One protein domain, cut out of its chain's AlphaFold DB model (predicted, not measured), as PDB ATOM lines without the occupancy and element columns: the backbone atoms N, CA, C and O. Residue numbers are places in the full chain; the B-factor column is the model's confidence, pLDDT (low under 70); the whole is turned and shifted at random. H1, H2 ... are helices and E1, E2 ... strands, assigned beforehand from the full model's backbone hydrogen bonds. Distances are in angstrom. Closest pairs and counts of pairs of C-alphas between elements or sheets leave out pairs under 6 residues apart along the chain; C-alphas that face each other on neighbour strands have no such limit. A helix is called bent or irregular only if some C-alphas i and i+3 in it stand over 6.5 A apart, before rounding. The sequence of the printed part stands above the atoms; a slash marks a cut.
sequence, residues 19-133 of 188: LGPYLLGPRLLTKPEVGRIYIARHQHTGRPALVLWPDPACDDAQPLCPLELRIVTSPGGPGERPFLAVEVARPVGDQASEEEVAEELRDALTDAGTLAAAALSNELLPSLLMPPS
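What this domain is: This is residues 19 to 133 of the 188 residues of an uncharacterized protein of Myxococcus virescens (UniProt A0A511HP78). A strongly twisted three-stranded sheet, E1 to E3, has the later part of one long helix, H1, packed across one face, while a separate two-stranded hairpin, E4 and E5, makes an arm whose tip, residues 76 to 81, stands free. H1 runs on well beyond the sheet, the short helix H2 only grazes the sheet, and a long link without named elements joins E3 to the arm. The printed part has 115 residues, with five named strands followed by two named helices, in the order E1 E2 E3 E4 E5 H1 H2; both sheets, E1 - E2 - E3 and E4 - E5, are antiparallel. The class is mixed, helices and strands. The whole is only just compact, close to loose, with a radius of gyration of the C-alphas of 15.9 A and spans of 50 by 36 by 27 A.

Where its parts are: E1, residues 22 to 31, begins at C-alpha 22 at (16.578, 14.038, -53.338), is 20.5 A long and bends by 83 degrees at residue 26. E2, residues 35 to 42, is 20.2 A long and bends by 64 degrees at residue 39. E3 follows with residues 48 to 53, 16.0 A. E4, residues 69 to 74, measures 16.6 A, and E5, residues 83 to 88, measures 16.2 A. H1, residues 98 to 121, is the longest helix, 34.7 A from C-alpha 98 at (30.750, -7.596, -41.104) to C-alpha 121 at (36.035, 24.919, -51.980). H2, residues 125 to 129, is 6.0 A long and ends at C-alpha 129 at (23.117, 27.623, -43.856). Neither helix is bent.

How they stand to each other: E1, E2 and E3 form a meander, each strand the antiparallel neighbour of the one before, with E1 and E3 as edge strands. E1 and E2 are a hairpin, their directions at 156 degrees; N 25 and O 39 are 2.7 A apart, within hydrogen-bond range. E2 and E3 are a hairpin at 150 degrees, with N 38 and O 51 within hydrogen-bond range at 2.9 A. H1 is on this sheet at a height over the sheet of 7.4 A, giving two layers, a helix on one face of a sheet. H1 lies over E3 and, only just, over E2, where 3 of its C-alphas fall. It runs across the strands, at 63 degrees to E3 on the local plane. The closest C-alphas of E3 and H1 are those of Leu 50 and Leu 115, 6.8 A apart. H2 only grazes the sheet, with its residues 127 to 129; the closest C-alphas of E3 and H2 are those of Pro 48 and Leu 128, 5.8 A apart. H1 and H2 are close but not clearly touching, the C-alphas of Ala 119 and Leu 125 being closest at 6.9 A. E4 and E5 are a hairpin at 161 degrees, with N 72 and O 85 within hydrogen-bond range at 2.9 A. E4 is apart from H1, and both E4 and E5 are apart from E1, E2, E3 and H2. In H1 and H2, every O i to N i+4 pair is within hydrogen-bond range.

The domain as a whole: The two C-alphas farthest apart are those of Ala 57 and Gly 79, at 51.8 A. The printed part runs from residue 19 to residue 133 and has no cut. The link from E3 to E4, residues 54 to 68, is long. The links E1 to E2, E2 to E3 and H1 to H2 are tight, and the links E4 to E5 and E5 to H1 are short. The mean pLDDT of the printed part is 82.7; residues 56 to 61, 93, 127 to 128 and 130 to 133 are under 70.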
ATOM      1  N   LEU A  19      17.114  11.797 -57.515       87.62
ATOM      2  CA  LEU A  19      17.813  10.603 -57.045       87.62
ATOM      3  C   LEU A  19      17.214  10.192 -55.696       87.62
ATOM      4  O   LEU A  19      17.384  10.885 -54.691       87.62
ATOM      5  N   GLY A  20      16.423   9.117 -55.688       87.75
ATOM      6  CA  GLY A  20      15.683   8.683 -54.500       87.75
ATOM      7  C   GLY A  20      14.811   9.807 -53.898       87.75
ATOM      8  O   GLY A  20      13.939  10.356 -54.591       87.75
ATOM      9  N   PRO A  21      14.997  10.173 -52.614       89.25
ATOM     10  CA  PRO A  21      14.257  11.261 -51.978       89.25
ATOM     11  C   PRO A  21      14.819  12.655 -52.297       89.25
ATOM     12  O   PRO A  21      14.255  13.645 -51.829       89.25
ATOM     13  N   TYR A  22      15.901  12.772 -53.067       91.62
ATOM     14  CA  TYR A  22      16.578  14.038 -53.338       91.62
ATOM     15  C   TYR A  22      16.201  14.613 -54.701       91.62
ATOM     16  O   TYR A  22      16.173  13.915 -55.712       91.62
ATOM     17  N   LEU A  23      15.933  15.917 -54.726       90.62
ATOM     18  CA  LEU A  23      15.801  16.704 -55.947       90.62
ATOM     19  C   LEU A  23      17.156  17.333 -56.268       90.62
ATOM     20  O   LEU A  23      17.662  18.123 -55.467       90.62
ATOM     21  N   LEU A  24      17.714  16.980 -57.421       90.25
ATOM     22  CA  LEU A  24      19.011  17.453 -57.891       90.25
ATOM     23  C   LEU A  24      18.877  18.848 -58.512       90.25
ATOM     24  O   LEU A  24      18.034  19.099 -59.382       90.25
ATOM     25  N   GLY A  25      19.716  19.757 -58.033       86.75
ATOM     26  CA  GLY A  25      19.929  21.097 -58.555       86.75
ATOM     27  C   GLY A  25      21.167  21.155 -59.458       86.75
ATOM     28  O   GLY A  25      21.463  20.188 -60.163       86.75
ATOM     29  N   PRO A  26      21.887  22.291 -59.471       83.94
ATOM     30  CA  PRO A  26      23.103  22.436 -60.260       83.94
ATOM     31  C   PRO A  26      24.174  21.408 -59.881       83.94
ATOM     32  O   PRO A  26      24.379  21.094 -58.705       83.94
ATOM     33  N   ARG A  27      24.881  20.919 -60.903       87.69
ATOM     34  CA  ARG A  27      26.097  20.124 -60.733       87.69
ATOM     35  C   ARG A  27      27.227  21.035 -60.263       87.69
ATOM     36  O   ARG A  27      27.431  22.094 -60.849       87.69
ATOM     37  N   LEU A  28      27.950  20.596 -59.243       82.75
ATOM     38  CA  LEU A  28      29.074  21.316 -58.649       82.75
ATOM     39  C   LEU A  28      30.393  20.917 -59.281       82.75
ATOM     40  O   LEU A  28      31.143  21.756 -59.760       82.75
ATOM     41  N   LEU A  29      30.660  19.615 -59.285       83.00
ATOM     42  CA  LEU A  29      31.944  19.074 -59.689       83.00
ATOM     43  C   LEU A  29      31.735  17.750 -60.414       83.00
ATOM     44  O   LEU A  29      30.745  17.045 -60.212       83.00
ATOM     45  N   THR A  30      32.670  17.423 -61.294       82.38
ATOM     46  CA  THR A  30      32.824  16.077 -61.841       82.38
ATOM     47  C   THR A  30      34.260  15.661 -61.579       82.38
ATOM     48  O   THR A  30      35.175  16.368 -61.998       82.38
ATOM     49  N   LYS A  31      34.440  14.557 -60.860       75.62
ATOM     50  CA  LYS A  31      35.733  13.921 -60.633       75.62
ATOM     51  C   LYS A  31      35.730  12.573 -61.349       75.62
ATOM     52  O   LYS A  31      34.793  11.814 -61.116       75.62
ATOM     53  N   PRO A  32      36.716  12.273 -62.208       70.56
ATOM     54  CA  PRO A  32      36.776  10.993 -62.912       70.56
ATOM     55  C   PRO A  32      36.736   9.798 -61.956       70.56
ATOM     56  O   PRO A  32      36.023   8.842 -62.221       70.56
ATOM     57  N   GLU A  33      37.445   9.899 -60.830       71.12
ATOM     58  CA  GLU A  33      37.559   8.828 -59.837       71.12
ATOM     59  C   GLU A  33      36.376   8.691 -58.860       71.12
ATOM     60  O   GLU A  33      36.284   7.675 -58.189       71.12
ATOM     61  N   VAL A  34      35.471   9.676 -58.763       71.69
ATOM     62  CA  VAL A  34      34.371   9.663 -57.762       71.69
ATOM     63  C   VAL A  34      32.984   9.815 -58.404       71.69
ATOM     64  O   VAL A  34      31.966   9.396 -57.864       71.69
ATOM     65  N   GLY A  35      32.906  10.440 -59.578       84.81
ATOM     66  CA  GLY A  35      31.659  10.739 -60.274       84.81
ATOM     67  C   GLY A  35      31.244  12.210 -60.171       84.81
ATOM     68  O   GLY A  35      32.054  13.138 -60.268       84.81
ATOM     69  N   ARG A  36      29.936  12.456 -60.074       88.81
ATOM     70  CA  ARG A  36      29.326  13.786 -60.231       88.81
ATOM     71  C   ARG A  36      28.689  14.235 -58.925       88.81
ATOM     72  O   ARG A  36      27.833  13.548 -58.385       88.81
ATOM     73  N   ILE A  37      29.043  15.430 -58.465       88.94
ATOM     74  CA  ILE A  37      28.503  16.003 -57.228       88.94
ATOM     75  C   ILE A  37      27.453  17.058 -57.573       88.94
ATOM     76  O   ILE A  37      27.703  17.949 -58.389       88.94
ATOM     77  N   TYR A  38      26.292  16.991 -56.927       89.31
ATOM     78  CA  TYR A  38      25.179  17.919 -57.120       89.31
ATOM     79  C   TYR A  38      24.796  18.617 -55.818       89.31
ATOM     80  O   TYR A  38      24.752  17.993 -54.757       89.31
ATOM     81  N   ILE A  39      24.405  19.892 -55.922       88.56
ATOM     82  CA  ILE A  39      23.553  20.503 -54.897       88.56
ATOM     83  C   ILE A  39      22.193  19.825 -54.990       88.56
ATOM     84  O   ILE A  39      21.615  19.741 -56.071       88.56
ATOM     85  N   ALA A  40      21.643  19.398 -53.864       90.25
ATOM     86  CA  ALA A  40      20.338  18.772 -53.813       90.25
ATOM     87  C   ALA A  40      19.502  19.281 -52.637       90.25
ATOM     88  O   ALA A  40      19.964  19.987 -51.737       90.25
ATOM     89  N   ARG A  41      18.218  18.921 -52.650       88.69
ATOM     90  CA  ARG A  41      17.323  19.099 -51.505       88.69
ATOM     91  C   ARG A  41      16.499  17.849 -51.281       88.69
ATOM     92  O   ARG A  41      15.950  17.288 -52.227       88.69
ATOM     93  N   HIS A  42      16.344  17.454 -50.025       87.81
ATOM     94  CA  HIS A  42      15.462  16.349 -49.676       87.81
ATOM     95  C   HIS A  42      13.999  16.748 -49.932       87.81
ATOM     96  O   HIS A  42      13.494  17.720 -49.370       87.81
ATOM     97  N   GLN A  43      13.280  15.980 -50.747       87.25
ATOM     98  CA  GLN A  43      11.950  16.319 -51.255       87.25
ATOM     99  C   GLN A  43      10.917  16.511 -50.139       87.25
ATOM    100  O   GLN A  43      10.050  17.369 -50.249       87.25
ATOM    101  N   HIS A  44      10.964  15.726 -49.061       84.19
ATOM    102  CA  HIS A  44       9.957  15.835 -47.995       84.19
ATOM    103  C   HIS A  44      10.276  16.881 -46.920       84.19
ATOM    104  O   HIS A  44       9.356  17.543 -46.438       84.19
ATOM    105  N   THR A  45      11.550  17.032 -46.550       83.62
ATOM    106  CA  THR A  45      12.002  17.892 -45.447       83.62
ATOM    107  C   THR A  45      12.514  19.252 -45.930       83.62
ATOM    108  O   THR A  45      12.578  20.194 -45.146       83.62
ATOM    109  N   GLY A  46      12.870  19.376 -47.211       83.31
ATOM    110  CA  GLY A  46      13.465  20.572 -47.813       83.31
ATOM    111  C   GLY A  46      14.925  20.821 -47.420       83.31
ATOM    112  O   GLY A  46      15.509  21.805 -47.891       83.31
ATOM    113  N   ARG A  47      15.507  19.956 -46.574       84.44
ATOM    114  CA  ARG A  47      16.883  20.089 -46.081       84.44
ATOM    115  C   ARG A  47      17.862  20.124 -47.263       84.44
ATOM    116  O   ARG A  47      17.683  19.324 -48.189       84.44
ATOM    117  N   PRO A  48      18.828  21.061 -47.274       86.94
ATOM    118  CA  PRO A  48      19.879  21.063 -48.280       86.94
ATOM    119  C   PRO A  48      20.736  19.804 -48.126       86.94
ATOM    120  O   PRO A  48      20.899  19.292 -47.021       86.94
ATOM    121  N   ALA A  49      21.236  19.297 -49.244       88.25
ATOM    122  CA  ALA A  49      22.092  18.125 -49.296       88.25
ATOM    123  C   ALA A  49      23.119  18.292 -50.418       88.25
ATOM    124  O   ALA A  49      22.885  19.027 -51.380       88.25
ATOM    125  N   LEU A  50      24.229  17.573 -50.301       89.88
ATOM    126  CA  LEU A  50      25.106  17.278 -51.423       89.88
ATOM    127  C   LEU A  50      24.920  15.811 -51.770       89.88
ATOM    128  O   LEU A  50      24.825  14.974 -50.878       89.88
ATOM    129  N   VAL A  51      24.810  15.524 -53.060       90.56
ATOM    130  CA  VAL A  51      24.621  14.164 -53.554       90.56
ATOM    131  C   VAL A  51      25.771  13.848 -54.486       90.56
ATOM    132  O   VAL A  51      25.948  14.533 -55.497       90.56
ATOM    133  N   LEU A  52      26.534  12.820 -54.129       89.75
ATOM    134  CA  LEU A  52      27.454  12.167 -55.038       89.75
ATOM    135  C   LEU A  52      26.663  11.153 -55.864       89.75
ATOM    136  O   LEU A  52      25.930  10.331 -55.322       89.75
ATOM    137  N   TRP A  53      26.782  11.250 -57.181       88.25
ATOM    138  CA  TRP A  53      26.289  10.250 -58.109       88.25
ATOM    139  C   TRP A  53      27.505   9.619 -58.797       88.25
ATOM    140  O   TRP A  53      28.132  10.306 -59.618       88.25
ATOM    141  N   PRO A  54      27.835   8.357 -58.467       82.38
ATOM    142  CA  PRO A  54      28.938   7.636 -59.086       82.38
ATOM    143  C   PRO A  54      28.823   7.574 -60.609       82.38
ATOM    144  O   PRO A  54      27.717   7.607 -61.162       82.38
ATOM    145  N   ASP A  55      29.962   7.500 -61.298       78.69
ATOM    146  CA  ASP A  55      29.951   7.237 -62.736       78.69
ATOM    147  C   ASP A  55      29.644   5.749 -62.972       78.69
ATOM    148  O   ASP A  55      30.366   4.905 -62.446       78.69
ATOM    149  N   PRO A  56      28.600   5.393 -63.747       67.06
ATOM    150  CA  PRO A  56      28.233   3.997 -63.985       67.06
ATOM    151  C   PRO A  56      29.301   3.193 -64.736       67.06
ATOM    152  O   PRO A  56      29.173   1.980 -64.825       67.06
ATOM    153  N   ALA A  57      30.321   3.843 -65.304       67.50
ATOM    154  CA  ALA A  57      31.471   3.155 -65.886       67.50
ATOM    155  C   ALA A  57      32.466   2.622 -64.832       67.50
ATOM    156  O   ALA A  57      33.443   1.973 -65.200       67.50
ATOM    157  N   CYS A  58      32.252   2.928 -63.551       62.25
ATOM    158  CA  CYS A  58      33.046   2.437 -62.435       62.25
ATOM    159  C   CYS A  58      32.223   1.373 -61.694       62.25
ATOM    160  O   CYS A  58      31.355   1.708 -60.888       62.25
ATOM    161  N   ASP A  59      32.454   0.098 -62.024       59.25
ATOM    162  CA  ASP A  59      31.701  -1.033 -61.455       59.25
ATOM    163  C   ASP A  59      31.872  -1.134 -59.927       59.25
ATOM    164  O   ASP A  59      30.924  -1.492 -59.231       59.25
ATOM    165  N   ASP A  60      33.024  -0.702 -59.405       64.19
ATOM    166  CA  ASP A  60      33.349  -0.689 -57.970       64.19
ATOM    167  C   ASP A  60      32.627   0.424 -57.185       64.19
ATOM    168  O   ASP A  60      32.755   0.514 -55.971       64.19
ATOM    169  N   ALA A  61      31.877   1.307 -57.853       64.81
ATOM    170  CA  ALA A  61      31.289   2.487 -57.219       64.81
ATOM    171  C   ALA A  61      29.828   2.292 -56.765       64.81
ATOM    172  O   ALA A  61      29.126   3.266 -56.469       64.81
ATOM    173  N   GLN A  62      29.332   1.050 -56.764       76.38
ATOM    174  CA  GLN A  62      28.006   0.726 -56.244       76.38
ATOM    175  C   GLN A  62      28.079   0.413 -54.744       76.38
ATOM    176  O   GLN A  62      28.909  -0.401 -54.354       76.38
ATOM    177  N   PRO A  63      27.184   0.986 -53.917       79.12
ATOM    178  CA  PRO A  63      27.121   0.648 -52.499       79.12
ATOM    179  C   PRO A  63      26.891  -0.851 -52.285       79.12
ATOM    180  O   PRO A  63      25.971  -1.424 -52.882       79.12
ATOM    181  N   LEU A  64      27.678  -1.458 -51.399       84.19
ATOM    182  CA  LEU A  64      27.588  -2.878 -51.045       84.19
ATOM    183  C   LEU A  64      26.345  -3.153 -50.198       84.19
ATOM    184  O   LEU A  64      25.655  -4.158 -50.371       84.19
ATOM    185  N   CYS A  65      26.026  -2.231 -49.288       85.75
ATOM    186  CA  CYS A  65      24.871  -2.343 -48.410       85.75
ATOM    187  C   CYS A  65      24.251  -0.968 -48.100       85.75
ATOM    188  O   CYS A  65      24.904   0.070 -48.211       85.75
ATOM    189  N   PRO A  66      22.961  -0.907 -47.721       84.81
ATOM    190  CA  PRO A  66      22.343   0.352 -47.335       84.81
ATOM    191  C   PRO A  66      22.852   0.802 -45.961       84.81
ATOM    192  O   PRO A  66      22.451   0.251 -44.934       84.81
ATOM    193  N   LEU A  67      23.663   1.860 -45.939       85.25
ATOM    194  CA  LEU A  67      24.181   2.475 -44.720       85.25
ATOM    195  C   LEU A  67      23.651   3.910 -44.556       85.25
ATOM    196  O   LEU A  67      23.667   4.714 -45.489       85.25
ATOM    197  N   GLU A  68      23.175   4.256 -43.357       88.75
ATOM    198  CA  GLU A  68      22.742   5.620 -43.027       88.75
ATOM    199  C   GLU A  68      23.514   6.129 -41.808       88.75
ATOM    200  O   GLU A  68      23.314   5.659 -40.686       88.75
ATOM    201  N   LEU A  69      24.392   7.108 -42.035       87.06
ATOM    202  CA  LEU A  69      25.256   7.697 -41.014       87.06
ATOM    203  C   LEU A  69      24.880   9.148 -40.735       87.06
ATOM    204  O   LEU A  69      24.475   9.901 -41.625       87.06
ATOM    205  N   ARG A  70      25.096   9.569 -39.490       89.00
ATOM    206  CA  ARG A  70      24.948  10.957 -39.068       89.00
ATOM    207  C   ARG A  70      26.152  11.400 -38.254       89.00
ATOM    208  O   ARG A  70      26.464  10.819 -37.224       89.00
ATOM    209  N   ILE A  71      26.777  12.491 -38.686       89.31
ATOM    210  CA  ILE A  71      27.812  13.174 -37.908       89.31
ATOM    211  C   ILE A  71      27.137  14.224 -37.022       89.31
ATOM    212  O   ILE A  71      26.372  15.063 -37.508       89.31
ATOM    213  N   VAL A  72      27.414  14.173 -35.721       90.12
ATOM    214  CA  VAL A  72      26.906  15.117 -34.723       90.12
ATOM    215  C   VAL A  72      28.087  15.807 -34.062       90.12
ATOM    216  O   VAL A  72      28.973  15.157 -33.517       90.12
ATOM    217  N   THR A  73      28.089  17.135 -34.095       91.88
ATOM    218  CA  THR A  73      29.032  17.959 -33.340       91.88
ATOM    219  C   THR A  73      28.278  18.741 -32.277       91.88
ATOM    220  O   THR A  73      27.182  19.250 -32.523       91.88
ATOM    221  N   SER A  74      28.872  18.850 -31.094       93.06
ATOM    222  CA  SER A  74      28.407  19.749 -30.045       93.06
ATOM    223  C   SER A  74      29.605  20.471 -29.437       93.06
ATOM    224  O   SER A  74      30.569  19.810 -29.041       93.06
ATOM    225  N   PRO A  75      29.568  21.811 -29.322       93.69
ATOM    226  CA  PRO A  75      30.608  22.555 -28.618       93.69
ATOM    227  C   PRO A  75      30.571  22.336 -27.093       93.69
ATOM    228  O   PRO A  75      31.484  22.783 -26.404       93.69
ATOM    229  N   GLY A  76      29.548  21.645 -26.573       89.25
ATOM    230  CA  GLY A  76      29.283  21.507 -25.141       89.25
ATOM    231  C   GLY A  76      28.536  22.718 -24.569       89.25
ATOM    232  O   GLY A  76      28.722  23.854 -25.008       89.25
ATOM    233  N   GLY A  77      27.645  22.465 -23.609       88.44
ATOM    234  CA  GLY A  77      27.026  23.485 -22.761       88.44
ATOM    235  C   GLY A  77      27.717  23.623 -21.395       88.44
ATOM    236  O   GLY A  77      28.708  22.944 -21.116       88.44
ATOM    237  N   PRO A  78      27.198  24.485 -20.502       89.62
ATOM    238  CA  PRO A  78      27.681  24.569 -19.126       89.62
ATOM    239  C   PRO A  78      27.614  23.200 -18.428       89.62
ATOM    240  O   PRO A  78      26.531  22.661 -18.225       89.62
ATOM    241  N   GLY A  79      28.773  22.645 -18.060       92.25
ATOM    242  CA  GLY A  79      28.884  21.332 -17.408       92.25
ATOM    243  C   GLY A  79      28.993  20.129 -18.353       92.25
ATOM    244  O   GLY A  79      29.143  19.005 -17.879       92.25
ATOM    245  N   GLU A  80      28.980  20.337 -19.669       93.44
ATOM    246  CA  GLU A  80      29.109  19.275 -20.670       93.44
ATOM    247  C   GLU A  80      30.452  19.361 -21.405       93.44
ATOM    248  O   GLU A  80      31.029  20.437 -21.568       93.44
ATOM    249  N   ARG A  81      30.962  18.218 -21.878       93.50
ATOM    250  CA  ARG A  81      32.179  18.182 -22.701       93.50
ATOM    251  C   ARG A  81      31.825  18.366 -24.180       93.50
ATOM    252  O   ARG A  81      30.829  17.791 -24.620       93.50
ATOM    253  N   PRO A  82      32.638  19.101 -24.960       94.50
ATOM    254  CA  PRO A  82      32.503  19.107 -26.410       94.50
ATOM    255  C   PRO A  82      32.667  17.686 -26.949       94.50
ATOM    256  O   PRO A  82      33.480  16.910 -26.437       94.50
ATOM    257  N   PHE A  83      31.914  17.352 -27.992       93.19
ATOM    258  CA  PHE A  83      31.995  16.036 -28.610       93.19
ATOM    259  C   PHE A  83      31.753  16.073 -30.118       93.19
ATOM    260  O   PHE A  83      31.079  16.951 -30.663       93.19
ATOM    261  N   LEU A  84      32.305  15.054 -30.768       93.88
ATOM    262  CA  LEU A  84      32.025  14.644 -32.134       93.88
ATOM    263  C   LEU A  84      31.580  13.183 -32.060       93.88
ATOM    264  O   LEU A  84      32.293  12.356 -31.496       93.88
ATOM    265  N   ALA A  85      30.415  12.877 -32.614       91.75
ATOM    266  CA  ALA A  85      29.874  11.528 -32.672       91.75
ATOM    267  C   ALA A  85      29.508  11.161 -34.112       91.75
ATOM    268  O   ALA A  85      29.083  12.015 -34.895       91.75
ATOM    269  N   VAL A  86      29.655   9.877 -34.435       90.00
ATOM    270  CA  VAL A  86      29.103   9.264 -35.645       90.00
ATOM    271  C   VAL A  86      28.029   8.286 -35.191       90.00
ATOM    272  O   VAL A  86      28.312   7.324 -34.484       90.00
ATOM    273  N   GLU A  87      26.787   8.569 -35.558       88.56
ATOM    274  CA  GLU A  87      25.624   7.742 -35.254       88.56
ATOM    275  C   GLU A  87      25.243   6.926 -36.489       88.56
ATOM    276  O   GLU A  87      25.181   7.461 -37.600       88.56
ATOM    277  N   VAL A  88      24.925   5.650 -36.291       85.94
ATOM    278  CA  VAL A  88      24.298   4.808 -37.314       85.94
ATOM    279  C   VAL A  88      22.784   4.940 -37.148       85.94
ATOM    280  O   VAL A  88      22.227   4.523 -36.133       85.94
ATOM    281  N   ALA A  89      22.110   5.564 -38.114       82.06
ATOM    282  CA  ALA A  89      20.690   5.911 -38.000       82.06
ATOM    283  C   ALA A  89      19.770   4.685 -38.071       82.06
ATOM    284  O   ALA A  89      18.678   4.679 -37.495       82.06
ATOM    285  N   ARG A  90      20.210   3.641 -38.777       74.50
ATOM    286  CA  ARG A  90      19.525   2.355 -38.861       74.50
ATOM    287  C   ARG A  90      20.567   1.238 -38.919       74.50
ATOM    288  O   ARG A  90      21.482   1.351 -39.730       74.50
ATOM    289  N   PRO A  91      20.431   0.172 -38.110       73.88
ATOM    290  CA  PRO A  91      21.314  -0.980 -38.228       73.88
ATOM    291  C   PRO A  91      21.207  -1.571 -39.635       73.88
ATOM    292  O   PRO A  91      20.101  -1.736 -40.161       73.88
ATOM    293  N   VAL A  92      22.360  -1.869 -40.234       74.81
ATOM    294  CA  VAL A  92      22.429  -2.692 -41.441       74.81
ATOM    295  C   VAL A  92      21.892  -4.055 -41.014       74.81
ATOM    296  O   VAL A  92      22.428  -4.658 -40.090       74.81
ATOM    297  N   GLY A  93      20.731  -4.450 -41.539       68.44
ATOM    298  CA  GLY A  93      20.066  -5.682 -41.106       68.44
ATOM    299  C   GLY A  93      20.910  -6.927 -41.397       68.44
ATOM    300  O   GLY A  93      21.957  -6.833 -42.030       68.44
ATOM    301  N   ASP A  94      20.404  -8.099 -41.023       75.06
ATOM    302  CA  ASP A  94      21.113  -9.395 -41.056       75.06
ATOM    303  C   ASP A  94      21.578  -9.883 -42.452       75.06
ATOM    304  O   ASP A  94      22.015 -11.021 -42.600       75.06
ATOM    305  N   GLN A  95      21.435  -9.069 -43.500       75.38
ATOM    306  CA  GLN A  95      21.765  -9.422 -44.882       75.38
ATOM    307  C   GLN A  95      23.180  -9.031 -45.315       75.38
ATOM    308  O   GLN A  95      23.601  -9.495 -46.368       75.38
ATOM    309  N   ALA A  96      23.884  -8.192 -44.551       82.56
ATOM    310  CA  ALA A  96      25.251  -7.783 -44.867       82.56
ATOM    311  C   ALA A  96      26.245  -8.448 -43.910       82.56
ATOM    312  O   ALA A  96      25.991  -8.547 -42.706       82.56
ATOM    313  N   SER A  97      27.379  -8.890 -44.443       88.19
ATOM    314  CA  SER A  97      28.491  -9.394 -43.638       88.19
ATOM    315  C   SER A  97      29.207  -8.254 -42.901       88.19
ATOM    316  O   SER A  97      29.134  -7.090 -43.292       88.19
ATOM    317  N   GLU A  98      29.930  -8.580 -41.827       88.50
ATOM    318  CA  GLU A  98      30.750  -7.596 -41.104       88.50
ATOM    319  C   GLU A  98      31.787  -6.930 -42.024       88.50
ATOM    320  O   GLU A  98      32.031  -5.729 -41.918       88.50
ATOM    321  N   GLU A  99      32.346  -7.697 -42.963       88.81
ATOM    322  CA  GLU A  99      33.318  -7.224 -43.951       88.81
ATOM    323  C   GLU A  99      32.695  -6.202 -44.912       88.81
ATOM    324  O   GLU A  99      33.239  -5.108 -45.060       88.81
ATOM    325  N   GLU A 100      31.517  -6.497 -45.474       87.88
ATOM    326  CA  GLU A 100      30.779  -5.574 -46.353       87.88
ATOM    327  C   GLU A 100      30.398  -4.277 -45.630       87.88
ATOM    328  O   GLU A 100      30.503  -3.189 -46.194       87.88
ATOM    329  N   VAL A 101      29.977  -4.369 -44.362       87.88
ATOM    330  CA  VAL A 101      29.654  -3.184 -43.555       87.88
ATOM    331  C   VAL A 101      30.906  -2.352 -43.280       87.88
ATOM    332  O   VAL A 101      30.849  -1.124 -43.344       87.88
ATOM    333  N   ALA A 102      32.034  -2.994 -42.968       89.00
ATOM    334  CA  ALA A 102      33.294  -2.304 -42.713       89.00
ATOM    335  C   ALA A 102      33.847  -1.616 -43.973       89.00
ATOM    336  O   ALA A 102      34.411  -0.522 -43.874       89.00
ATOM    337  N   GLU A 103      33.691  -2.245 -45.137       88.38
ATOM    338  CA  GLU A 103      34.069  -1.688 -46.435       88.38
ATOM    339  C   GLU A 103      33.174  -0.505 -46.819       88.38
ATOM    340  O   GLU A 103      33.683   0.606 -46.966       88.38
ATOM    341  N   GLU A 104      31.850  -0.683 -46.808       89.12
ATOM    342  CA  GLU A 104      30.895   0.394 -47.105       89.12
ATOM    343  C   GLU A 104      31.070   1.587 -46.151       89.12
ATOM    344  O   GLU A 104      31.015   2.745 -46.563       89.12
ATOM    345  N   LEU A 105      31.324   1.336 -44.860       88.56
ATOM    346  CA  LEU A 105      31.582   2.401 -43.890       88.56
ATOM    347  C   LEU A 105      32.839   3.207 -44.249       88.56
ATOM    348  O   LEU A 105      32.844   4.434 -44.109       88.56
ATOM    349  N   ARG A 106      33.909   2.541 -44.696       89.81
ATOM    350  CA  ARG A 106      35.158   3.200 -45.102       89.81
ATOM    351  C   ARG A 106      34.939   4.076 -46.331       89.81
ATOM    352  O   ARG A 106      35.392   5.227 -46.347       89.81
ATOM    353  N   ASP A 107      34.218   3.557 -47.313       87.69
ATOM    354  CA  ASP A 107      33.961   4.253 -48.570       87.69
ATOM    355  C   ASP A 107      33.015   5.436 -48.352       87.69
ATOM    356  O   ASP A 107      33.346   6.567 -48.712       87.69
ATOM    357  N   ALA A 108      31.926   5.238 -47.602       87.31
ATOM    358  CA  ALA A 108      30.991   6.303 -47.250       87.31
ATOM    359  C   ALA A 108      31.666   7.462 -46.492       87.31
ATOM    360  O   ALA A 108      31.354   8.633 -46.734       87.31
ATOM    361  N   LEU A 109      32.605   7.172 -45.582       88.81
ATOM    362  CA  LEU A 109      33.372   8.206 -44.875       88.81
ATOM    363  C   LEU A 109      34.345   8.945 -45.806       88.81
ATOM    364  O   LEU A 109      34.495  10.167 -45.695       88.81
ATOM    365  N   THR A 110      34.971   8.230 -46.740       88.88
ATOM    366  CA  THR A 110      35.873   8.806 -47.748       88.88
ATOM    367  C   THR A 110      35.112   9.742 -48.693       88.88
ATOM    368  O   THR A 110      35.516  10.892 -48.915       88.88
ATOM    369  N   ASP A 111      33.950   9.304 -49.169       86.62
ATOM    370  CA  ASP A 111      33.063  10.089 -50.022       86.62
ATOM    371  C   ASP A 111      32.474  11.292 -49.291       86.62
ATOM    372  O   ASP A 111      32.439  12.399 -49.841       86.62
ATOM    373  N   ALA A 112      32.079  11.129 -48.024       87.12
ATOM    374  CA  ALA A 112      31.642  12.240 -47.186       87.12
ATOM    375  C   ALA A 112      32.743  13.304 -47.039       87.12
ATOM    376  O   ALA A 112      32.456  14.501 -47.144       87.12
ATOM    377  N   GLY A 113      34.003  12.886 -46.871       87.62
ATOM    378  CA  GLY A 113      35.162  13.780 -46.882       87.62
ATOM    379  C   GLY A 113      35.310  14.529 -48.209       87.62
ATOM    380  O   GLY A 113      35.490  15.751 -48.221       87.62
ATOM    381  N   THR A 114      35.143  13.831 -49.335       85.62
ATOM    382  CA  THR A 114      35.177  14.440 -50.674       85.62
ATOM    383  C   THR A 114      34.050  15.453 -50.878       85.62
ATOM    384  O   THR A 114      34.286  16.553 -51.392       85.62
ATOM    385  N   LEU A 115      32.830  15.122 -50.447       86.44
ATOM    386  CA  LEU A 115      31.676  16.016 -50.495       86.44
ATOM    387  C   LEU A 115      31.890  17.256 -49.624       86.44
ATOM    388  O   LEU A 115      31.615  18.369 -50.076       86.44
ATOM    389  N   ALA A 116      32.416  17.088 -48.411       86.19
ATOM    390  CA  ALA A 116      32.731  18.193 -47.511       86.19
ATOM    391  C   ALA A 116      33.816  19.110 -48.099       86.19
ATOM    392  O   ALA A 116      33.646  20.330 -48.118       86.19
ATOM    393  N   ALA A 117      34.889  18.544 -48.656       86.12
ATOM    394  CA  ALA A 117      35.942  19.314 -49.315       86.12
ATOM    395  C   ALA A 117      35.402  20.112 -50.515       86.12
ATOM    396  O   ALA A 117      35.725  21.289 -50.675       86.12
ATOM    397  N   ALA A 118      34.529  19.503 -51.328       81.38
ATOM    398  CA  ALA A 118      33.854  20.191 -52.427       81.38
ATOM    399  C   ALA A 118      32.911  21.302 -51.931       81.38
ATOM    400  O   ALA A 118      32.816  22.356 -52.562       81.38
ATOM    401  N   ALA A 119      32.235  21.089 -50.796       82.12
ATOM    402  CA  ALA A 119      31.376  22.088 -50.161       82.12
ATOM    403  C   ALA A 119      32.154  23.349 -49.767       82.12
ATOM    404  O   ALA A 119      31.701  24.468 -50.014       82.12
ATOM    405  N   LEU A 120      33.324  23.146 -49.160       83.75
ATOM    406  CA  LEU A 120      34.187  24.216 -48.674       83.75
ATOM    407  C   LEU A 120      34.851  24.982 -49.822       83.75
ATOM    408  O   LEU A 120      34.889  26.208 -49.783       83.75
ATOM    409  N   SER A 121      35.322  24.287 -50.862       78.62
ATOM    410  CA  SER A 121      36.035  24.919 -51.980       78.62
ATOM    411  C   SER A 121      35.147  25.735 -52.922       78.62
ATOM    412  O   SER A 121      35.649  26.616 -53.609       78.62
ATOM    413  N   ASN A 122      33.837  25.469 -52.951       72.56
ATOM    414  CA  ASN A 122      32.880  26.157 -53.829       72.56
ATOM    415  C   ASN A 122      32.014  27.191 -53.087       72.56
ATOM    416  O   ASN A 122      30.937  27.539 -53.569       72.56
ATOM    417  N   GLU A 123      32.441  27.632 -51.896       70.06
ATOM    418  CA  GLU A 123      31.722  28.611 -51.067       70.06
ATOM    419  C   GLU A 123      30.241  28.246 -50.843       70.06
ATOM    420  O   GLU A 123      29.357  29.098 -50.832       70.06
ATOM    421  N   LEU A 124      29.929  26.957 -50.660       71.69
ATOM    422  CA  LEU A 124      28.539  26.490 -50.550       71.69
ATOM    423  C   LEU A 124      27.953  26.647 -49.148       71.69
ATOM    424  O   LEU A 124      26.752  26.435 -48.954       71.69
ATOM    425  N   LEU A 125      28.775  27.071 -48.187       71.19
ATOM    426  CA  LEU A 125      28.378  27.329 -46.806       71.19
ATOM    427  C   LEU A 125      27.109  28.197 -46.706       71.19
ATOM    428  O   LEU A 125      26.181  27.766 -46.025       71.19
ATOM    429  N   PRO A 126      26.948  29.324 -47.430       72.50
ATOM    430  CA  PRO A 126      25.721  30.117 -47.364       72.50
ATOM    431  C   PRO A 126      24.480  29.327 -47.803       72.50
ATOM    432  O   PRO A 126      23.423  29.438 -47.187       72.50
ATOM    433  N   SER A 127      24.602  28.477 -48.829       66.88
ATOM    434  CA  SER A 127      23.493  27.656 -49.342       66.88
ATOM    435  C   SER A 127      23.099  26.519 -48.396       66.88
ATOM    436  O   SER A 127      21.927  26.128 -48.365       66.88
ATOM    437  N   LEU A 128      24.063  26.001 -47.628       66.75
ATOM    438  CA  LEU A 128      23.849  24.990 -46.590       66.75
ATOM    439  C   LEU A 128      23.279  25.601 -45.298       66.75
ATOM    440  O   LEU A 128      22.493  24.950 -44.614       66.75
ATOM    441  N   LEU A 129      23.622  26.858 -45.002       71.75
ATOM    442  CA  LEU A 129      23.117  27.623 -43.856       71.75
ATOM    443  C   LEU A 129      21.724  28.224 -44.096       71.75
ATOM    444  O   LEU A 129      21.015  28.552 -43.143       71.75
ATOM    445  N   MET A 130      21.299  28.366 -45.356       62.88
ATOM    446  CA  MET A 130      19.972  28.885 -45.674       62.88
ATOM    447  C   MET A 130      18.877  27.899 -45.226       62.88
ATOM    448  O   MET A 130      18.832  26.763 -45.720       62.88
ATOM    449  N   PRO A 131      17.927  28.321 -44.363       57.50
ATOM    450  CA  PRO A 131      16.789  27.483 -44.012       57.50
ATOM    451  C   PRO A 131      16.013  27.105 -45.283       57.50
ATOM    452  O   PRO A 131      16.021  27.871 -46.254       57.50
ATOM    453  N   PRO A 132      15.318  25.948 -45.313       56.72
ATOM    454  CA  PRO A 132      14.475  25.582 -46.447       56.72
ATOM    455  C   PRO A 132      13.524  26.745 -46.732       56.72
ATOM    456  O   PRO A 132      12.679  27.085 -45.900       56.72
ATOM    457  N   SER A 133      13.720  27.420 -47.865       53.59
ATOM    458  CA  SER A 133      13.108  28.722 -48.117       53.59
ATOM    459  C   SER A 133      11.581  28.653 -47.974       53.59
ATOM    460  O   SER A 133      10.931  27.696 -48.410       53.59
TER     461      SER A 133